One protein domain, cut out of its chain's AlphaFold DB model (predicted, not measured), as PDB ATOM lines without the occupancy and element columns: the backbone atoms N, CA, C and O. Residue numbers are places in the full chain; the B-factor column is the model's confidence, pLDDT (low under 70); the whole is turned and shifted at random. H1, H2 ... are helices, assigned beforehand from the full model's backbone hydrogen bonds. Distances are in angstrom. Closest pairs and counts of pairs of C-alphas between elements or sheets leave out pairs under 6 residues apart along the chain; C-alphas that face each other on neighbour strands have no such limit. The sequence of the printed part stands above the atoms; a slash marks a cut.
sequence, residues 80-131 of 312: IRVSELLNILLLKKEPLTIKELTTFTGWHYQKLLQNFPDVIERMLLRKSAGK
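This is residues 80 to 131 of the 312 residues of an uncharacterized protein of Paenibacillus beijingensis (UniProt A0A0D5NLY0). Two longer helices, H4 and H1, run nearly parallel the same way, and two short helices, H2 and H3, stand slanted to them on the path that joins H1 to H4. The helices meet at few points, and the long axis follows H1 and H4. The printed part has 52 residues with four named helices in the order H1, H2, H3, H4 and no named strand, so the class is all helix. It is compact, with a radius of gyration of the C-alphas of 10.2 A, and spans 29 by 19 by 19 A, only just elongated.

Start at H4, residues 117 to 129. With residues 119 to 123 alone it only just touches H1, residues 80 to 90, with 3 pairs of C-alphas within 8 A; the closest, Leu 90 and Met 123, are 6.8 A apart. Their lines stand at a shallow tilt of 8 degrees, the same way. H3, residues 109 to 115, is close to H4 but not clearly touching, the closest C-alphas being Leu 113 and Ile 120 at 6.3 A, at a steep tilt of 55 degrees, opposite ways. H2, residues 98 to 105, is close to H1 but not clearly touching: the closest C-alphas, Val 82 and Thr 105, are 7.4 A apart. H2 and H4 are only just apart, 8.2 A at the closest. Every O i to N i+4 pair is within hydrogen-bond range in H2, H3 and H4, and 6 of 7 are in H1.

Find C-alpha 117 at (79.427, 33.372, 62.677); from there H4 runs 17.6 A to C-alpha 129. H1 starts at C-alpha 80, (90.438, 36.443, 72.567), and covers 16.1 A. H2 covers 10.4 A and H3 10.0 A.

The C-alphas of Ile 80 and Lys 131, the two farthest apart, are 32.2 A apart. The printed part has no cut, and no link is long. Look for pLDDT under 70 at residue 80 and residues 128 to 131.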
ATOM      1  N   ILE A  80      90.582  34.980  72.423       53.03
ATOM      2  CA  ILE A  80      90.438  36.443  72.567       53.03
ATOM      3  C   ILE A  80      91.153  37.205  71.432       53.03
ATOM      4  O   ILE A  80      90.692  38.261  71.019       53.03
ATOM      5  N   ARG A  81      92.214  36.645  70.829       71.62
ATOM      6  CA  ARG A  81      93.004  37.340  69.788       71.62
ATOM      7  C   ARG A  81      92.467  37.190  68.362       71.62
ATOM      8  O   ARG A  81      92.666  38.087  67.544       71.62
ATOM      9  N   VAL A  82      91.784  36.086  68.047       73.06
ATOM     10  CA  VAL A  82      91.254  35.850  66.691       73.06
ATOM     11  C   VAL A  82      90.094  36.802  66.397       73.06
ATOM     12  O   VAL A  82      90.069  37.405  65.331       73.06
ATOM     13  N   SER A  83      89.188  37.027  67.355       75.00
ATOM     14  CA  SER A  83      88.068  37.967  67.184       75.00
ATOM     15  C   SER A  83      88.529  39.415  66.954       75.00
ATOM     16  O   SER A  83      88.003  40.097  66.074       75.00
ATOM     17  N   GLU A  84      89.550  39.880  67.680       78.56
ATOM     18  CA  GLU A  84      90.128  41.220  67.516       78.56
ATOM     19  C   GLU A  84      90.828  41.379  66.161       78.56
ATOM     20  O   GLU A  84      90.585  42.359  65.455       78.56
ATOM     21  N   LEU A  85      91.627  40.388  65.749       77.38
ATOM     22  CA  LEU A  85      92.237  40.367  64.418       77.38
ATOM     23  C   LEU A  85      91.173  40.367  63.319       77.38
ATOM     24  O   LEU A  85      91.275  41.140  62.371       77.38
ATOM     25  N   LEU A  86      90.123  39.559  63.454       80.38
ATOM     26  CA  LEU A  86      89.012  39.519  62.504       80.38
ATOM     27  C   LEU A  86      88.276  40.868  62.418       80.38
ATOM     28  O   LEU A  86      87.944  41.316  61.319       80.38
ATOM     29  N   ASN A  87      88.081  41.559  63.543       81.00
ATOM     30  CA  ASN A  87      87.496  42.902  63.570       81.00
ATOM     31  C   ASN A  87      88.411  43.956  62.922       81.00
ATOM     32  O   ASN A  87      87.925  44.829  62.208       81.00
ATOM     33  N   ILE A  88      89.731  43.852  63.088       79.06
ATOM     34  CA  ILE A  88      90.702  44.717  62.397       79.06
ATOM     35  C   ILE A  88      90.690  44.453  60.887       79.06
ATOM     36  O   ILE A  88      90.693  45.386  60.084       79.06
ATOM     37  N   LEU A  89      90.630  43.185  60.477       80.19
ATOM     38  CA  LEU A  89      90.545  42.808  59.067       80.19
ATOM     39  C   LEU A  89      89.232  43.270  58.428       80.19
ATOM     40  O   LEU A  89      89.228  43.641  57.255       80.19
ATOM     41  N   LEU A  90      88.145  43.326  59.199       76.75
ATOM     42  CA  LEU A  90      86.896  43.955  58.774       76.75
ATOM     43  C   LEU A  90      87.069  45.457  58.504       76.75
ATOM     44  O   LEU A  90      86.348  45.993  57.670       76.75
ATOM     45  N   LEU A  91      87.994  46.163  59.152       78.38
ATOM     46  CA  LEU A  91      88.206  47.597  58.915       78.38
ATOM     47  C   LEU A  91      89.021  47.898  57.647       78.38
ATOM     48  O   LEU A  91      89.085  49.057  57.234       78.38
ATOM     49  N   LYS A  92      89.599  46.886  56.981       77.75
ATOM     50  CA  LYS A  92      90.300  47.085  55.705       77.75
ATOM     51  C   LYS A  92      89.341  47.557  54.603       77.75
ATOM     52  O   LYS A  92      88.194  47.119  54.516       77.75
ATOM     53  N   LYS A  93      89.846  48.443  53.732       72.06
ATOM     54  CA  LYS A  93      89.101  49.024  52.598       72.06
ATOM     55  C   LYS A  93      88.588  47.954  51.628       72.06
ATOM     56  O   LYS A  93      87.482  48.080  51.110       72.06
ATOM     57  N   GLU A  94      89.364  46.891  51.431       74.62
ATOM     58  CA  GLU A  94      88.984  45.730  50.629       74.62
ATOM     59  C   GLU A  94      88.788  44.509  51.541       74.62
ATOM     60  O   GLU A  94      89.706  44.154  52.290       74.62
ATOM     61  N   PRO A  95      87.600  43.871  51.532       78.25
ATOM     62  CA  PRO A  95      87.350  42.706  52.368       78.25
ATOM     63  C   PRO A  95      88.135  41.501  51.842       78.25
ATOM     64  O   PRO A  95      88.016  41.138  50.670       78.25
ATOM     65  N   LEU A  96      88.884  40.843  52.728       82.00
ATOM     66  CA  LEU A  96      89.584  39.597  52.413       82.00
ATOM     67  C   LEU A  96      88.605  38.505  51.968       82.00
ATOM     68  O   LEU A  96      87.463  38.404  52.433       82.00
ATOM     69  N   THR A  97      89.064  37.640  51.073       84.62
ATOM     70  CA  THR A  97      88.351  36.415  50.721       84.62
ATOM     71  C   THR A  97      88.398  35.407  51.872       84.62
ATOM     72  O   THR A  97      89.322  35.408  52.681       84.62
ATOM     73  N   ILE A  98      87.422  34.488  51.925       84.19
ATOM     74  CA  ILE A  98      87.413  33.402  52.923       84.19
ATOM     75  C   ILE A  98      88.720  32.602  52.871       84.19
ATOM     76  O   ILE A  98      89.255  32.250  53.913       84.19
ATOM     77  N   LYS A  99      89.264  32.360  51.672       85.31
ATOM     78  CA  LYS A  99      90.517  31.620  51.501       85.31
ATOM     79  C   LYS A  99      91.694  32.349  52.152       85.31
ATOM     80  O   LYS A  99      92.426  31.747  52.926       85.31
ATOM     81  N   GLU A 100      91.844  33.645  51.890       85.44
ATOM     82  CA  GLU A 100      92.894  34.457  52.518       85.44
ATOM     83  C   GLU A 100      92.718  34.523  54.034       85.44
ATOM     84  O   GLU A 100      93.701  34.454  54.760       85.44
ATOM     85  N   LEU A 101      91.475  34.581  54.515       86.81
ATOM     86  CA  LEU A 101      91.170  34.554  55.941       86.81
ATOM     87  C   LEU A 101      91.597  33.234  56.594       86.81
ATOM     88  O   LEU A 101      92.221  33.251  57.652       86.81
ATOM     89  N   THR A 102      91.300  32.096  55.960       87.44
ATOM     90  CA  THR A 102      91.716  30.774  56.455       87.44
ATOM     91  C   THR A 102      93.235  30.615  56.433       87.44
ATOM     92  O   THR A 102      93.802  30.081  57.379       87.44
ATOM     93  N   THR A 103      93.912  31.146  55.407       86.25
ATOM     94  CA  THR A 103      95.381  31.154  55.339       86.25
ATOM     95  C   THR A 103      95.984  32.048  56.419       86.25
ATOM     96  O   THR A 103      96.956  31.667  57.057       86.25
ATOM     97  N   PHE A 104      95.400  33.226  56.646       83.38
ATOM     98  CA  PHE A 104      95.908  34.213  57.597       83.38
ATOM     99  C   PHE A 104      95.710  33.785  59.054       83.38
ATOM    100  O   PHE A 104      96.569  34.023  59.893       83.38
ATOM    101  N   THR A 105      94.573  33.163  59.362       83.62
ATOM    102  CA  THR A 105      94.248  32.709  60.725       83.62
ATOM    103  C   THR A 105      94.771  31.308  61.032       83.62
ATOM    104  O   THR A 105      94.806  30.917  62.194       83.62
ATOM    105  N   GLY A 106      95.121  30.521  60.008       88.19
ATOM    106  CA  GLY A 106      95.420  29.092  60.137       88.19
ATOM    107  C   GLY A 106      94.195  28.229  60.473       88.19
ATOM    108  O   GLY A 106      94.318  27.018  60.647       88.19
ATOM    109  N   TRP A 107      93.003  28.823  60.578       89.75
ATOM    110  CA  TRP A 107      91.783  28.112  60.946       89.75
ATOM    111  C   TRP A 107      91.028  27.657  59.706       89.75
ATOM    112  O   TRP A 107      90.828  28.409  58.751       89.75
ATOM    113  N   HIS A 108      90.537  26.419  59.744       93.06
ATOM    114  CA  HIS A 108      89.630  25.923  58.719       93.06
ATOM    115  C   HIS A 108      88.305  26.702  58.747       93.06
ATOM    116  O   HIS A 108      87.811  27.067  59.816       93.06
ATOM    117  N   TYR A 109      87.687  26.899  57.579       91.31
ATOM    118  CA  TYR A 109      86.456  27.683  57.430       91.31
ATOM    119  C   TYR A 109      85.340  27.263  58.399       91.31
ATOM    120  O   TYR A 109      84.712  28.118  59.011       91.31
ATOM    121  N   GLN A 110      85.130  25.956  58.595       93.06
ATOM    122  CA  GLN A 110      84.111  25.461  59.530       93.06
ATOM    123  C   GLN A 110      84.371  25.911  60.974       93.06
ATOM    124  O   GLN A 110      83.428  26.302  61.655       93.06
ATOM    125  N   LYS A 111      85.635  25.930  61.421       91.56
ATOM    126  CA  LYS A 111      85.993  26.433  62.755       91.56
ATOM    127  C   LYS A 111      85.762  27.939  62.862       91.56
ATOM    128  O   LYS A 111      85.277  28.396  63.889       91.56
ATOM    129  N   LEU A 112      86.067  28.712  61.817       90.75
ATOM    130  CA  LEU A 112      85.781  30.152  61.797       90.75
ATOM    131  C   LEU A 112      84.276  30.437  61.826       90.75
ATOM    132  O   LEU A 112      83.844  31.333  62.540       90.75
ATOM    133  N   LEU A 113      83.480  29.664  61.086       90.25
ATOM    134  CA  LEU A 113      82.028  29.819  61.042       90.25
ATOM    135  C   LEU A 113      81.368  29.449  62.375       90.25
ATOM    136  O   LEU A 113      80.456  30.139  62.807       90.25
ATOM    137  N   GLN A 114      81.837  28.382  63.026       92.12
ATOM    138  CA  GLN A 114      81.314  27.948  64.323       92.12
ATOM    139  C   GLN A 114      81.640  28.940  65.442       92.12
ATOM    140  O   GLN A 114      80.789  29.209  66.280       92.12
ATOM    141  N   ASN A 115      82.861  29.483  65.454       91.50
ATOM    142  CA  ASN A 115      83.319  30.339  66.550       91.50
ATOM    143  C   ASN A 115      83.041  31.831  66.319       91.50
ATOM    144  O   ASN A 115      82.939  32.584  67.282       91.50
ATOM    145  N   PHE A 116      82.913  32.273  65.063       89.44
ATOM    146  CA  PHE A 116      82.716  33.683  64.707       89.44
ATOM    147  C   PHE A 116      81.671  33.872  63.587       89.44
ATOM    148  O   PHE A 116      81.968  34.539  62.585       89.44
ATOM    149  N   PRO A 117      80.447  33.320  63.727       89.88
ATOM    150  CA  PRO A 117      79.427  33.372  62.677       89.88
ATOM    151  C   PRO A 117      79.127  34.814  62.243       89.88
ATOM    152  O   PRO A 117      79.175  35.107  61.051       89.88
ATOM    153  N   ASP A 118      78.980  35.739  63.195       83.19
ATOM    154  CA  ASP A 118      78.637  37.142  62.925       83.19
ATOM    155  C   ASP A 118      79.723  37.901  62.150       83.19
ATOM    156  O   ASP A 118      79.448  38.866  61.434       83.19
ATOM    157  N   VAL A 119      80.996  37.531  62.323       83.50
ATOM    158  CA  VAL A 119      82.110  38.168  61.602       83.50
ATOM    159  C   VAL A 119      82.148  37.647  60.171       83.50
ATOM    160  O   VAL A 119      82.248  38.439  59.230       83.50
ATOM    161  N   ILE A 120      82.018  36.330  59.997       87.50
ATOM    162  CA  ILE A 120      81.979  35.696  58.677       87.50
ATOM    163  C   ILE A 120      80.763  36.181  57.888       87.50
ATOM    164  O   ILE A 120      80.906  36.551  56.722       87.50
ATOM    165  N   GLU A 121      79.601  36.277  58.528       82.31
ATOM    166  CA  GLU A 121      78.397  36.847  57.937       82.31
ATOM    167  C   GLU A 121      78.621  38.304  57.523       82.31
ATOM    168  O   GLU A 121      78.399  38.646  56.365       82.31
ATOM    169  N   ARG A 122      79.171  39.164  58.393       78.81
ATOM    170  CA  ARG A 122      79.475  40.563  58.038       78.81
ATOM    171  C   ARG A 122      80.499  40.697  56.908       78.81
ATOM    172  O   ARG A 122      80.367  41.598  56.078       78.81
ATOM    173  N   MET A 123      81.499  39.816  56.826       82.00
ATOM    174  CA  MET A 123      82.455  39.778  55.709       82.00
ATOM    175  C   MET A 123      81.779  39.360  54.403       82.00
ATOM    176  O   MET A 123      81.995  39.988  53.362       82.00
ATOM    177  N   LEU A 124      80.936  38.328  54.458       79.69
ATOM    178  CA  LEU A 124      80.151  37.854  53.323       79.69
ATOM    179  C   LEU A 124      79.161  38.916  52.850       79.69
ATOM    180  O   LEU A 124      79.097  39.169  51.650       79.69
ATOM    181  N   LEU A 125      78.479  39.593  53.775       71.88
ATOM    182  CA  LEU A 125      77.592  40.722  53.508       71.88
ATOM    183  C   LEU A 125      78.358  41.913  52.934       71.88
ATOM    184  O   LEU A 125      77.891  42.536  51.991       71.88
ATOM    185  N   ARG A 126      79.569  42.228  53.407       71.31
ATOM    186  CA  ARG A 126      80.401  43.280  52.793       71.31
ATOM    187  C   ARG A 126      80.830  42.932  51.372       71.31
ATOM    188  O   ARG A 126      80.805  43.809  50.505       71.31
ATOM    189  N   LYS A 127      81.196  41.671  51.140       71.06
ATOM    190  CA  LYS A 127      81.616  41.151  49.835       71.06
ATOM    191  C   LYS A 127      80.447  41.046  48.852       71.06
ATOM    192  O   LYS A 127      80.629  41.326  47.670       71.06
ATOM    193  N   SER A 128      79.263  40.658  49.322       61.38
ATOM    194  CA  SER A 128      78.041  40.593  48.515       61.38
ATOM    195  C   SER A 128      77.493  41.985  48.241       61.38
ATOM    196  O   SER A 128      77.136  42.285  47.105       61.38
ATOM    197  N   ALA A 129      77.533  42.868  49.238       56.66
ATOM    198  CA  ALA A 129      77.129  44.241  49.063       56.66
ATOM    199  C   ALA A 129      78.051  44.927  48.038       56.66
ATOM    200  O   ALA A 129      77.576  45.766  47.304       56.66
ATOM    201  N   GLY A 130      79.340  44.596  47.904       56.31
ATOM    202  CA  GLY A 130      80.232  45.201  46.892       56.31
ATOM    203  C   GLY A 130      79.833  45.027  45.412       56.31
ATOM    204  O   GLY A 130      80.601  45.422  44.542       56.31
ATOM    205  N   LYS A 131      78.675  44.432  45.095       60.28
ATOM    206  CA  LYS A 131      78.244  44.096  43.732       60.28
ATOM    207  C   LYS A 131      76.990  44.858  43.275       60.28
ATOM    208  O   LYS A 131      76.099  44.219  42.741       60.28
TER     209      LYS A 131